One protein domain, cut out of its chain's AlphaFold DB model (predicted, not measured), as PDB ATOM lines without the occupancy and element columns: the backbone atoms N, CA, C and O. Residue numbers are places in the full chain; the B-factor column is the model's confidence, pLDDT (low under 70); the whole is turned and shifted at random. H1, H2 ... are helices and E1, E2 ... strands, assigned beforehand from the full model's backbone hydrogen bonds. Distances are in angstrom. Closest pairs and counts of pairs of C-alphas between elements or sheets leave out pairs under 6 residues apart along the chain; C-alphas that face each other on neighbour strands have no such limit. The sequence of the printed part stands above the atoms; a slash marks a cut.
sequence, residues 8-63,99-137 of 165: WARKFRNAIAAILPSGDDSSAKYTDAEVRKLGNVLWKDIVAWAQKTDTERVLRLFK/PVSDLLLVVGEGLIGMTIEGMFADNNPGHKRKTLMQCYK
ATOM      1  N   TRP A   8      -8.649  19.064  27.047       93.25
ATOM      2  CA  TRP A   8      -8.593  20.501  26.802       93.25
ATOM      3  C   TRP A   8      -8.838  21.315  28.084       93.25
ATOM      4  O   TRP A   8      -7.943  22.029  28.537       93.25
ATOM      5  N   ALA A   9      -9.982  21.115  28.743       93.44
ATOM      6  CA  ALA A   9     -10.354  21.844  29.957       93.44
ATOM      7  C   ALA A   9      -9.369  21.618  31.117       93.44
ATOM      8  O   ALA A   9      -9.060  22.550  31.854       93.44
ATOM      9  N   ARG A  10      -8.792  20.413  31.256       94.44
ATOM     10  CA  ARG A  10      -7.792  20.113  32.301       94.44
ATOM     11  C   ARG A  10      -6.594  21.061  32.277       94.44
ATOM     12  O   ARG A  10      -6.113  21.457  33.335       94.44
ATOM     13  N   LYS A  11      -6.120  21.448  31.090       94.81
ATOM     14  CA  LYS A  11      -5.017  22.411  30.937       94.81
ATOM     15  C   LYS A  11      -5.375  23.758  31.569       94.81
ATOM     16  O   LYS A  11      -4.574  24.304  32.321       94.81
ATOM     17  N   PHE A  12      -6.573  24.263  31.284       96.38
ATOM     18  CA  PHE A  12      -7.037  25.546  31.798       96.38
ATOM     19  C   PHE A  12      -7.387  25.485  33.278       96.38
ATOM     20  O   PHE A  12      -6.952  26.354  34.016       96.38
ATOM     21  N   ARG A  13      -8.046  24.422  33.748       96.38
ATOM     22  CA  ARG A  13      -8.326  24.211  35.179       96.38
ATOM     23  C   ARG A  13      -7.051  24.192  36.022       96.38
ATOM     24  O   ARG A  13      -6.994  24.833  37.061       96.38
ATOM     25  N   ASN A  14      -5.989  23.549  35.532       95.88
ATOM     26  CA  ASN A  14      -4.688  23.578  36.205       95.88
ATOM     27  C   ASN A  14      -4.076  24.988  36.243       95.88
ATOM     28  O   ASN A  14      -3.446  25.352  37.233       95.88
ATOM     29  N   ALA A  15      -4.234  25.774  35.173       97.25
ATOM     30  CA  ALA A  15      -3.763  27.158  35.140       97.25
ATOM     31  C   ALA A  15      -4.591  28.061  36.071       97.25
ATOM     32  O   ALA A  15      -4.009  28.849  36.805       97.25
ATOM     33  N   ILE A  16      -5.917  27.896  36.092       97.12
ATOM     34  CA  ILE A  16      -6.854  28.579  36.994       97.12
ATOM     35  C   ILE A  16      -6.436  28.356  38.447       97.12
ATOM     36  O   ILE A  16      -6.141  29.323  39.145       97.12
ATOM     37  N   ALA A  17      -6.324  27.091  38.867       97.00
ATOM     38  CA  ALA A  17      -5.912  26.734  40.222       97.00
ATOM     39  C   ALA A  17      -4.531  27.313  40.562       97.00
ATOM     40  O   ALA A  17      -4.299  27.787  41.667       97.00
ATOM     41  N   ALA A  18      -3.602  27.330  39.605       97.38
ATOM     42  CA  ALA A  18      -2.268  27.873  39.821       97.38
ATOM     43  C   ALA A  18      -2.219  29.410  39.921       97.38
ATOM     44  O   ALA A  18      -1.359  29.924  40.632       97.38
ATOM     45  N   ILE A  19      -3.077  30.135  39.201       97.75
ATOM     46  CA  ILE A  19      -3.044  31.606  39.097       97.75
ATOM     47  C   ILE A  19      -3.882  32.272  40.187       97.75
ATOM     48  O   ILE A  19      -3.473  33.313  40.715       97.75
ATOM     49  N   LEU A  20      -5.046  31.706  40.503       97.62
ATOM     50  CA  LEU A  20      -5.951  32.263  41.498       97.62
ATOM     51  C   LEU A  20      -5.461  31.960  42.925       97.62
ATOM     52  O   LEU A  20      -4.850  30.914  43.157       97.62
ATOM     53  N   PRO A  21      -5.694  32.881  43.877       97.56
ATOM     54  CA  PRO A  21      -5.468  32.611  45.295       97.56
ATOM     55  C   PRO A  21      -6.403  31.506  45.811       97.56
ATOM     56  O   PRO A  21      -7.393  31.170  45.156       97.56
ATOM     57  N   SER A  22      -6.077  30.946  46.979       97.12
ATOM     58  CA  SER A  22      -7.037  30.149  47.751       97.12
ATOM     59  C   SER A  22      -8.149  31.053  48.282       97.12
ATOM     60  O   SER A  22      -7.868  32.183  48.690       97.12
ATOM     61  N   GLY A  23      -9.386  30.549  48.292       94.62
ATOM     62  CA  GLY A  23     -10.539  31.247  48.867       94.62
ATOM     63  C   GLY A  23     -10.395  31.578  50.352       94.62
ATOM     64  O   GLY A  23     -10.947  32.583  50.788       94.62
ATOM     65  N   ASP A  24      -9.601  30.801  51.092       95.00
ATOM     66  CA  ASP A  24      -9.320  31.053  52.511       95.00
ATOM     67  C   ASP A  24      -8.303  32.191  52.716       95.00
ATOM     68  O   ASP A  24      -8.268  32.812  53.777       95.00
ATOM     69  N   ASP A  25      -7.475  32.483  51.703       94.56
ATOM     70  CA  ASP A  25      -6.393  33.467  51.800       94.56
ATOM     71  C   ASP A  25      -6.818  34.851  51.277       94.56
ATOM     72  O   ASP A  25      -6.571  35.876  51.914       94.56
ATOM     73  N   SER A  26      -7.361  34.915  50.053       96.50
ATOM     74  CA  SER A  26      -7.716  36.177  49.378       96.50
ATOM     75  C   SER A  26      -8.494  35.942  48.077       96.50
ATOM     76  O   SER A  26      -8.644  34.817  47.611       96.50
ATOM     77  N   SER A  27      -8.920  37.023  47.421       97.31
ATOM     78  CA  SER A  27      -9.468  36.994  46.062       97.31
ATOM     79  C   SER A  27      -8.665  37.886  45.105       97.31
ATOM     80  O   SER A  27      -8.101  38.919  45.473       97.31
ATOM     81  N   ALA A  28      -8.561  37.464  43.843       97.12
ATOM     82  CA  ALA A  28      -7.925  38.224  42.775       97.12
ATOM     83  C   ALA A  28      -8.945  39.154  42.113       97.12
ATOM     84  O   ALA A  28      -9.960  38.700  41.587       97.12
ATOM     85  N   LYS A  29      -8.655  40.458  42.083       96.44
ATOM     86  CA  LYS A  29      -9.516  41.458  41.431       96.44
ATOM     87  C   LYS A  29      -9.761  41.115  39.956       96.44
ATOM     88  O   LYS A  29      -8.869  40.625  39.271       96.44
ATOM     89  N   TYR A  30     -10.903  41.529  39.410       90.88
ATOM     90  CA  TYR A  30     -11.214  41.421  37.971       90.88
ATOM     91  C   TYR A  30     -10.221  42.162  37.057       90.88
ATOM     92  O   TYR A  30     -10.109  41.903  35.856       90.88
ATOM     93  N   THR A  31      -9.485  43.119  37.625       92.81
ATOM     94  CA  THR A  31      -8.431  43.865  36.937       92.81
ATOM     95  C   THR A  31      -7.054  43.206  37.034       92.81
ATOM     96  O   THR A  31      -6.098  43.752  36.485       92.81
ATOM     97  N   ASP A  32      -6.927  42.069  37.724       96.25
ATOM     98  CA  ASP A  32      -5.665  41.347  37.878       96.25
ATOM     99  C   ASP A  32      -5.099  40.952  36.507       96.25
ATOM    100  O   ASP A  32      -5.783  40.399  35.638       96.25
ATOM    101  N   ALA A  33      -3.824  41.278  36.299       95.69
ATOM    102  CA  ALA A  33      -3.176  41.109  35.008       95.69
ATOM    103  C   ALA A  33      -3.073  39.634  34.597       95.69
ATOM    104  O   ALA A  33      -3.210  39.326  33.413       95.69
ATOM    105  N   GLU A  34      -2.844  38.717  35.538       97.19
ATOM    106  CA  GLU A  34      -2.706  37.293  35.233       97.19
ATOM    107  C   GLU A  34      -4.066  36.659  34.926       97.19
ATOM    108  O   GLU A  34      -4.159  35.866  33.988       97.19
ATOM    109  N   VAL A  35      -5.133  37.085  35.613       95.69
ATOM    110  CA  VAL A  35      -6.517  36.680  35.303       95.69
ATOM    111  C   VAL A  35      -6.921  37.138  33.898       95.69
ATOM    112  O   VAL A  35      -7.408  36.338  33.097       95.69
ATOM    113  N   ARG A  36      -6.640  38.397  33.534       94.06
ATOM    114  CA  ARG A  36      -6.927  38.924  32.186       94.06
ATOM    115  C   ARG A  36      -6.135  38.213  31.091       94.06
ATOM    116  O   ARG A  36      -6.691  37.888  30.042       94.06
ATOM    117  N   LYS A  37      -4.845  37.945  31.321       94.69
ATOM    118  CA  LYS A  37      -4.014  37.187  30.371       94.69
ATOM    119  C   LYS A  37      -4.544  35.764  30.192       94.69
ATOM    120  O   LYS A  37      -4.596  35.287  29.061       94.69
ATOM    121  N   LEU A  38      -4.953  35.101  31.277       95.50
ATOM    122  CA  LEU A  38      -5.565  33.774  31.225       95.50
ATOM    123  C   LEU A  38      -6.859  33.795  30.404       95.50
ATOM    124  O   LEU A  38      -7.002  32.974  29.501       95.50
ATOM    125  N   GLY A  39      -7.747  34.758  30.669       94.12
ATOM    126  CA  GLY A  39      -8.987  34.952  29.915       94.12
ATOM    127  C   GLY A  39      -8.738  35.141  28.419       94.12
ATOM    128  O   GLY A  39      -9.350  34.458  27.605       94.12
ATOM    129  N   ASN A  40      -7.766  35.980  28.049       91.56
ATOM    130  CA  ASN A  40      -7.373  36.184  26.652       91.56
ATOM    131  C   ASN A  40      -6.877  34.884  25.988       91.56
ATOM    132  O   ASN A  40      -7.300  34.544  24.887       91.56
ATOM    133  N   VAL A  41      -6.000  34.126  26.655       94.38
ATOM    134  CA  VAL A  41      -5.500  32.850  26.112       94.38
ATOM    135  C   VAL A  41      -6.622  31.824  25.960       94.38
ATOM    136  O   VAL A  41      -6.645  31.110  24.961       94.38
ATOM    137  N   LEU A  42      -7.542  31.750  26.923       94.31
ATOM    138  CA  LEU A  42      -8.701  30.864  26.858       94.31
ATOM    139  C   LEU A  42      -9.630  31.247  25.699       94.31
ATOM    140  O   LEU A  42      -9.988  30.386  24.901       94.31
ATOM    141  N   TRP A  43      -9.950  32.536  25.562       91.38
ATOM    142  CA  TRP A  43     -10.790  33.043  24.480       91.38
ATOM    143  C   TRP A  43     -10.201  32.747  23.100       91.38
ATOM    144  O   TRP A  43     -10.892  32.206  22.242       91.38
ATOM    145  N   LYS A  44      -8.902  33.002  22.898       90.38
ATOM    146  CA  LYS A  44      -8.215  32.689  21.633       90.38
ATOM    147  C   LYS A  44      -8.311  31.212  21.258       90.38
ATOM    148  O   LYS A  44      -8.470  30.892  20.085       90.38
ATOM    149  N   ASP A  45      -8.202  30.320  22.238       92.75
ATOM    150  CA  ASP A  45      -8.284  28.877  22.006       92.75
ATOM    151  C   ASP A  45      -9.716  28.446  21.639       92.75
ATOM    152  O   ASP A  45      -9.891  27.617  20.748       92.75
ATOM    153  N   ILE A  46     -10.733  29.057  22.261       89.75
ATOM    154  CA  ILE A  46     -12.153  28.850  21.925       89.75
ATOM    155  C   ILE A  46     -12.449  29.337  20.506       89.75
ATOM    156  O   ILE A  46     -13.011  28.582  19.718       89.75
ATOM    157  N   VAL A  47     -12.029  30.556  20.155       87.00
ATOM    158  CA  VAL A  47     -12.197  31.113  18.801       87.00
ATOM    159  C   VAL A  47     -11.526  30.212  17.762       87.00
ATOM    160  O   VAL A  47     -12.151  29.838  16.773       87.00
ATOM    161  N   ALA A  48     -10.281  29.792  18.008       89.31
ATOM    162  CA  ALA A  48      -9.544  28.921  17.093       89.31
ATOM    163  C   ALA A  48     -10.161  27.518  16.957       89.31
ATOM    164  O   ALA A  48     -10.044  26.891  15.901       89.31
ATOM    165  N   TRP A  49     -10.775  26.989  18.020       88.75
ATOM    166  CA  TRP A  49     -11.554  25.752  17.954       88.75
ATOM    167  C   TRP A  49     -12.814  25.955  17.118       88.75
ATOM    168  O   TRP A  49     -13.088  25.174  16.210       88.75
ATOM    169  N   ALA A  50     -13.543  27.028  17.385       85.94
ATOM    170  CA  ALA A  50     -14.840  27.259  16.795       85.94
ATOM    171  C   ALA A  50     -14.776  27.558  15.292       85.94
ATOM    172  O   ALA A  50     -15.594  27.031  14.547       85.94
ATOM    173  N   GLN A  51     -13.742  28.271  14.828       85.38
ATOM    174  CA  GLN A  51     -13.450  28.478  13.400       85.38
ATOM    175  C   GLN A  51     -13.285  27.169  12.603       85.38
ATOM    176  O   GLN A  51     -13.375  27.177  11.380       85.38
ATOM    177  N   LYS A  52     -13.026  26.036  13.270       89.38
ATOM    178  CA  LYS A  52     -12.882  24.711  12.638       89.38
ATOM    179  C   LYS A  52     -14.167  23.885  12.679       89.38
ATOM    180  O   LYS A  52     -14.155  22.718  12.299       89.38
ATOM    181  N   THR A  53     -15.243  24.451  13.205       87.94
ATOM    182  CA  THR A  53     -16.521  23.778  13.432       87.94
ATOM    183  C   THR A  53     -17.651  24.612  12.845       87.94
ATOM    184  O   THR A  53     -17.487  25.808  12.626       87.94
ATOM    185  N   ASP A  54     -18.827  24.018  12.663       87.19
ATOM    186  CA  ASP A  54     -20.027  24.732  12.202       87.19
ATOM    187  C   ASP A  54     -20.702  25.541  13.336       87.19
ATOM    188  O   ASP A  54     -21.913  25.517  13.540       87.19
ATOM    189  N   THR A  55     -19.898  26.217  14.165       84.38
ATOM    190  CA  THR A  55     -20.377  27.063  15.276       84.38
ATOM    191  C   THR A  55     -20.297  28.554  14.957       84.38
ATOM    192  O   THR A  55     -20.677  29.386  15.785       84.38
ATOM    193  N   GLU A  56     -19.883  28.910  13.735       78.75
ATOM    194  CA  GLU A  56     -19.783  30.295  13.263       78.75
ATOM    195  C   GLU A  56     -21.100  31.056  13.460       78.75
ATOM    196  O   GLU A  56     -21.099  32.202  13.913       78.75
ATOM    197  N   ARG A  57     -22.243  30.397  13.224       81.50
ATOM    198  CA  ARG A  57     -23.569  30.993  13.428       81.50
ATOM    199  C   ARG A  57     -23.794  31.463  14.869       81.50
ATOM    200  O   ARG A  57     -24.365  32.532  15.063       81.50
ATOM    201  N   VAL A  58     -23.366  30.682  15.860       81.25
ATOM    202  CA  VAL A  58     -23.540  31.013  17.287       81.25
ATOM    203  C   VAL A  58     -22.560  32.106  17.698       81.25
ATOM    204  O   VAL A  58     -22.919  33.030  18.423       81.25
ATOM    205  N   LEU A  59     -21.332  32.050  17.181       78.75
ATOM    206  CA  LEU A  59     -20.304  33.039  17.486       78.75
ATOM    207  C   LEU A  59     -20.495  34.376  16.790       78.75
ATOM    208  O   LEU A  59     -19.949  35.375  17.248       78.75
ATOM    209  N   ARG A  60     -21.304  34.434  15.732       79.50
ATOM    210  CA  ARG A  60     -21.641  35.690  15.062       79.50
ATOM    211  C   ARG A  60     -22.292  36.704  16.006       79.50
ATOM    212  O   ARG A  60     -22.075  37.893  15.819       79.50
ATOM    213  N   LEU A  61     -23.009  36.244  17.038       80.31
ATOM    214  CA  LEU A  61     -23.544  37.102  18.108       80.31
ATOM    215  C   LEU A  61     -22.447  37.805  18.911       80.31
ATOM    216  O   LEU A  61     -22.689  38.852  19.497       80.31
ATOM    217  N   PHE A  62     -21.252  37.222  18.924       81.50
ATOM    218  CA  PHE A  62     -20.084  37.767  19.588       81.50
ATOM    219  C   PHE A  62     -19.107  38.416  18.613       81.50
ATOM    220  O   PHE A  62     -18.002  38.752  19.029       81.50
ATOM    221  N   LYS A  63     -19.443  38.592  17.333       82.31
ATOM    222  CA  LYS A  63     -18.585  39.336  16.408       82.31
ATOM    223  C   LYS A  63     -18.714  40.821  16.733       82.31
ATOM    224  O   LYS A  63     -19.822  41.292  16.971       82.31
ATOM    225  N   PRO A  99     -17.247  38.356  28.862       85.50
ATOM    226  CA  PRO A  99     -16.738  38.557  30.206       85.50
ATOM    227  C   PRO A  99     -15.813  37.409  30.615       85.50
ATOM    228  O   PRO A  99     -16.176  36.234  30.583       85.50
ATOM    229  N   VAL A 100     -14.583  37.754  31.004       89.38
ATOM    230  CA  VAL A 100     -13.582  36.773  31.453       89.38
ATOM    231  C   VAL A 100     -14.115  35.945  32.628       89.38
ATOM    232  O   VAL A 100     -13.782  34.768  32.732       89.38
ATOM    233  N   SER A 101     -14.972  36.533  33.467       91.69
ATOM    234  CA  SER A 101     -15.700  35.839  34.532       91.69
ATOM    235  C   SER A 101     -16.450  34.616  34.022       91.69
ATOM    236  O   SER A 101     -16.280  33.533  34.567       91.69
ATOM    237  N   ASP A 102     -17.216  34.766  32.947       91.50
ATOM    238  CA  ASP A 102     -18.128  33.733  32.460       91.50
ATOM    239  C   ASP A 102     -17.330  32.577  31.860       91.50
ATOM    240  O   ASP A 102     -17.578  31.411  32.163       91.50
ATOM    241  N   LEU A 103     -16.283  32.900  31.091       92.06
ATOM    242  CA  LEU A 103     -15.349  31.902  30.568       92.06
ATOM    243  C   LEU A 103     -14.698  31.095  31.697       92.06
ATOM    244  O   LEU A 103     -14.560  29.873  31.603       92.06
ATOM    245  N   LEU A 104     -14.282  31.779  32.762       93.94
ATOM    246  CA  LEU A 104     -13.644  31.147  33.905       93.94
ATOM    247  C   LEU A 104     -14.635  30.314  34.719       93.94
ATOM    248  O   LEU A 104     -14.281  29.196  35.075       93.94
ATOM    249  N   LEU A 105     -15.857  30.787  34.963       94.25
ATOM    250  CA  LEU A 105     -16.896  30.032  35.671       94.25
ATOM    251  C   LEU A 105     -17.287  28.758  34.917       94.25
ATOM    252  O   LEU A 105     -17.379  27.697  35.527       94.25
ATOM    253  N   VAL A 106     -17.433  28.834  33.591       93.62
ATOM    254  CA  VAL A 106     -17.772  27.670  32.758       93.62
ATOM    255  C   VAL A 106     -16.640  26.640  32.763       93.62
ATOM    256  O   VAL A 106     -16.863  25.454  32.990       93.62
ATOM    257  N   VAL A 107     -15.390  27.056  32.541       94.81
ATOM    258  CA  VAL A 107     -14.254  26.113  32.478       94.81
ATOM    259  C   VAL A 107     -13.833  25.626  33.870       94.81
ATOM    260  O   VAL A 107     -13.387  24.484  34.050       94.81
ATOM    261  N   GLY A 108     -13.957  26.502  34.859       94.62
ATOM    262  CA  GLY A 108     -13.601  26.326  36.259       94.62
ATOM    263  C   GLY A 108     -14.763  25.890  37.144       94.62
ATOM    264  O   GLY A 108     -14.671  26.070  38.354       94.62
ATOM    265  N   GLU A 109     -15.825  25.306  36.583       94.25
ATOM    266  CA  GLU A 109     -16.977  24.817  37.349       94.25
ATOM    267  C   GLU A 109     -16.528  23.941  38.532       94.25
ATOM    268  O   GLU A 109     -15.706  23.025  38.366       94.25
ATOM    269  N   GLY A 110     -17.019  24.262  39.733       93.56
ATOM    270  CA  GLY A 110     -16.663  23.582  40.984       93.56
ATOM    271  C   GLY A 110     -15.209  23.765  41.437       93.56
ATOM    272  O   GLY A 110     -14.759  23.041  42.313       93.56
ATOM    273  N   LEU A 111     -14.453  24.667  40.807       95.25
ATOM    274  CA  LEU A 111     -13.081  25.035  41.178       95.25
ATOM    275  C   LEU A 111     -12.963  26.523  41.514       95.25
ATOM    276  O   LEU A 111     -12.096  26.885  42.296       95.25
ATOM    277  N   ILE A 112     -13.770  27.386  40.896       96.31
ATOM    278  CA  ILE A 112     -13.704  28.839  41.078       96.31
ATOM    279  C   ILE A 112     -14.866  29.319  41.938       96.31
ATOM    280  O   ILE A 112     -16.012  28.937  41.702       96.31
ATOM    281  N   GLY A 113     -14.563  30.219  42.870       96.31
ATOM    282  CA  GLY A 113     -15.536  31.094  43.509       96.31
ATOM    283  C   GLY A 113     -15.386  32.535  43.020       96.31
ATOM    284  O   GLY A 113     -14.289  32.986  42.669       96.31
ATOM    285  N   MET A 114     -16.501  33.260  42.982       96.69
ATOM    286  CA  MET A 114     -16.551  34.678  42.632       96.69
ATOM    287  C   MET A 114     -17.334  35.456  43.681       96.69
ATOM    288  O   MET A 114     -18.413  35.037  44.094       96.69
ATOM    289  N   THR A 115     -16.797  36.605  44.073       95.75
ATOM    290  CA  THR A 115     -17.415  37.549  45.004       95.75
ATOM    291  C   THR A 115     -17.255  38.976  44.486       95.75
ATOM    292  O   THR A 115     -16.661  39.218  43.430       95.75
ATOM    293  N   ILE A 116     -17.777  39.954  45.222       95.31
ATOM    294  CA  ILE A 116     -17.616  41.367  44.863       95.31
ATOM    295  C   ILE A 116     -16.146  41.820  44.931       95.31
ATOM    296  O   ILE A 116     -15.742  42.717  44.194       95.31
ATOM    297  N   GLU A 117     -15.324  41.174  45.761       96.62
ATOM    298  CA  GLU A 117     -13.899  41.465  45.925       96.62
ATOM    299  C   GLU A 117     -13.054  40.913  44.766       96.62
ATOM    300  O   GLU A 117     -12.019  41.491  44.415       96.62
ATOM    301  N   GLY A 118     -13.495  39.814  44.144       96.31
ATOM    302  CA  GLY A 118     -12.784  39.200  43.033       96.31
ATOM    303  C   GLY A 118     -13.061  37.710  42.849       96.31
ATOM    304  O   GLY A 118     -14.136  37.204  43.150       96.31
ATOM    305  N   MET A 119     -12.063  37.008  42.318       97.19
ATOM    306  CA  MET A 119     -12.111  35.587  41.977       97.19
ATOM    307  C   MET A 119     -11.084  34.801  42.789       97.19
ATOM    308  O   MET A 119      -9.939  35.235  42.937       97.19
ATOM    309  N   PHE A 120     -11.446  33.616  43.253       97.94
ATOM    310  CA  PHE A 120     -10.539  32.698  43.941       97.94
ATOM    311  C   PHE A 120     -10.745  31.273  43.431       97.94
ATOM    312  O   PHE A 120     -11.725  30.984  42.744       97.94
ATOM    313  N   ALA A 121      -9.805  30.386  43.735       97.44
ATOM    314  CA  ALA A 121      -9.947  28.965  43.466       97.44
ATOM    315  C   ALA A 121     -10.007  28.171  44.774       97.44
ATOM    316  O   ALA A 121      -9.426  28.568  45.784       97.44
ATOM    317  N   ASP A 122     -10.692  27.033  44.723       95.94
ATOM    318  CA  ASP A 122     -10.714  26.016  45.771       95.94
ATOM    319  C   ASP A 122      -9.348  25.312  45.829       95.94
ATOM    320  O   ASP A 122      -9.101  24.271  45.216       95.94
ATOM    321  N   ASN A 123      -8.404  25.988  46.478       95.25
ATOM    322  CA  ASN A 123      -7.047  25.538  46.732       95.25
ATOM    323  C   ASN A 123      -6.829  25.465  48.243       95.25
ATOM    324  O   ASN A 123      -7.410  26.243  48.994       95.25
ATOM    325  N   ASN A 124      -5.885  24.629  48.672       95.38
ATOM    326  CA  ASN A 124      -5.457  24.611  50.069       95.38
ATOM    327  C   ASN A 124      -4.917  25.992  50.513       95.38
ATOM    328  O   ASN A 124      -4.264  26.664  49.701       95.38
ATOM    329  N   PRO A 125      -5.104  26.372  51.789       95.56
ATOM    330  CA  PRO A 125      -4.509  27.576  52.367       95.56
ATOM    331  C   PRO A 125      -2.992  27.661  52.158       95.56
ATOM    332  O   PRO A 125      -2.284  26.646  52.149       95.56
ATOM    333  N   GLY A 126      -2.469  28.879  52.002       94.62
ATOM    334  CA  GLY A 126      -1.043  29.135  51.771       94.62
ATOM    335  C   GLY A 126      -0.572  28.829  50.344       94.62
ATOM    336  O   GLY A 126       0.635  28.719  50.085       94.62
ATOM    337  N   HIS A 127      -1.500  28.679  49.397       95.69
ATOM    338  CA  HIS A 127      -1.183  28.403  48.000       95.69
ATOM    339  C   HIS A 127      -0.403  29.558  47.356       95.69
ATOM    340  O   HIS A 127      -0.838  30.708  47.303       95.69
ATOM    341  N   LYS A 128       0.760  29.235  46.778       97.19
ATOM    342  CA  LYS A 128       1.585  30.213  46.062       97.19
ATOM    343  C   LYS A 128       1.108  30.367  44.624       97.19
ATOM    344  O   LYS A 128       1.345  29.491  43.783       97.19
ATOM    345  N   ARG A 129       0.522  31.533  44.337       97.12
ATOM    346  CA  ARG A 129       0.125  31.949  42.988       97.12
ATOM    347  C   ARG A 129       1.297  31.854  42.010       97.12
ATOM    348  O   ARG A 129       2.442  32.179  42.329       97.12
ATOM    349  N   LYS A 130       0.993  31.438  40.786       97.94
ATOM    350  CA  LYS A 130       1.922  31.394  39.655       97.94
ATOM    351  C   LYS A 130       1.474  32.372  38.584       97.94
ATOM    352  O   LYS A 130       0.290  32.611  38.393       97.94
ATOM    353  N   THR A 131       2.437  32.881  37.834       97.94
ATOM    354  CA  THR A 131       2.161  33.612  36.593       97.94
ATOM    355  C   THR A 131       1.677  32.653  35.505       97.94
ATOM    356  O   THR A 131       2.035  31.467  35.481       97.94
ATOM    357  N   LEU A 132       0.929  33.170  34.535       96.69
ATOM    358  CA  LEU A 132       0.489  32.433  33.358       96.69
ATOM    359  C   LEU A 132       1.683  31.818  32.630       96.69
ATOM    360  O   LEU A 132       1.677  30.635  32.319       96.69
ATOM    361  N   MET A 133       2.766  32.571  32.448       96.81
ATOM    362  CA  MET A 133       3.976  32.056  31.807       96.81
ATOM    363  C   MET A 133       4.541  30.819  32.532       96.81
ATOM    364  O   MET A 133       4.956  29.859  31.885       96.81
ATOM    365  N   GLN A 134       4.543  30.801  33.868       96.62
ATOM    366  CA  GLN A 134       5.006  29.643  34.641       96.62
ATOM    367  C   GLN A 134       4.103  28.415  34.467       96.62
ATOM    368  O   GLN A 134       4.609  27.295  34.519       96.62
ATOM    369  N   CYS A 135       2.806  28.600  34.214       95.81
ATOM    370  CA  CYS A 135       1.863  27.500  34.001       95.81
ATOM    371  C   CYS A 135       2.124  26.731  32.693       95.81
ATOM    372  O   CYS A 135       1.824  25.542  32.611       95.81
ATOM    373  N   TYR A 136       2.720  27.384  31.687       92.88
ATOM    374  CA  TYR A 136       2.940  26.814  30.350       92.88
ATOM    375  C   TYR A 136       4.407  26.461  30.070       92.88
ATOM    376  O   TYR A 136       4.713  25.857  29.039       92.88
ATOM    377  N   LYS A 137       5.333  26.785  30.983       93.00
ATOM    378  CA  LYS A 137       6.726  26.338  30.877       93.00
ATOM    379  C   LYS A 137       6.766  24.810  30.920       93.00
ATOM    380  O   LYS A 137       6.415  24.195  31.926       93.00
TER     381      LYS A 137
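This is residues 8 to 63 and 99 to 137 of the 165 residues of the protein "Hypothetical protein" of Strombidinopsis acuminata (UniProt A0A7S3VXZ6). A small two-strand ribbon, E1 and E2, packs on H1 and H4 at one end of a helical hairpin, H1 and H2, whose helices run side by side. H4 crosses one side of this hairpin and the short H5 packs on the other side, while the later part of H2 reaches away from the ribbon toward H3 at the far end. The printed part has 95 residues, with five named helices and two named strands in the order H1 H2 H3 H4 E1 E2 H5; the sheet, E1 - E2, is antiparallel and the class is mostly helix. The whole is compact, with a radius of gyration of the C-alphas of 13.9 A, and spans 44 by 31 by 23 A.

E1 is residues 112 to 114, 6.7 A long, with C-alpha 112 at (-13.704, 28.839, 41.078), and E2 is residues 119 to 121, 7.1 A. H1, residues 8 to 19, begins with C-alpha 8 at (-8.593, 20.501, 26.802) and is 17.5 A long. H2, the longest helix, is residues 33 to 50, 25.7 A. H3 is residues 56 to 62, 9.8 A, and H4 is residues 100 to 107, 10.7 A. H5, residues 132 to 136, is 6.8 A long and ends with C-alpha 136 at (2.940, 26.814, 30.350).

E1 and E2 form an antiparallel hairpin at 153 degrees, with N 113 and O 120 within hydrogen-bond range at 2.9 A. The closest C-alphas of H1 and E2, those of Ala 17 and Ala 121, are 5.6 A apart; those of H4 and E1, Leu 105 and Ile 112, are 6.4 A apart. H1 and H2, a helical hairpin, touch at Ile 19 and Glu 34, whose C-alphas are 6.9 A apart, with a shallow tilt of 6 degrees, opposite ways; H2 does so with residues 34 to 42 alone. H4 touches H2, with the C-alphas of Gly 39 and Val 100 closest at 5.2 A, at a steep tilt of 61 degrees. H4 also touches H1, with the C-alphas of Ala 9 and Val 107 closest at 6.3 A. H5 touches residues 14 to 19 of H1, with the C-alphas of Ala 15 and Cys 135 closest at 5.8 A, and is apart from H4. H5 and H2 only just touch, with 3 pairs of C-alphas within 8 A, the closest those of Glu 34 and Leu 132 at 6.1 A. H3 is close to H2 but not clearly touching, the C-alphas of Ala 50 and Glu 56 being closest at 6.8 A. Every O i to N i+4 pair is within hydrogen-bond range in H2, H4 and H5; H1 has 7 of 8, and H3 has 1 of 3 beside 2 of 4 O i to N i+3 pairs.

The two C-alphas farthest apart, those of Arg 57 and Gly 126, are 44.5 A apart. Residues 64 to 98 are not printed, and C-alphas 63 and 99 are 13.9 A apart across the cut. The link from H1 to H2, 13 residues, is long. The mean pLDDT of the printed part is 93.1, and no printed residue is under 70.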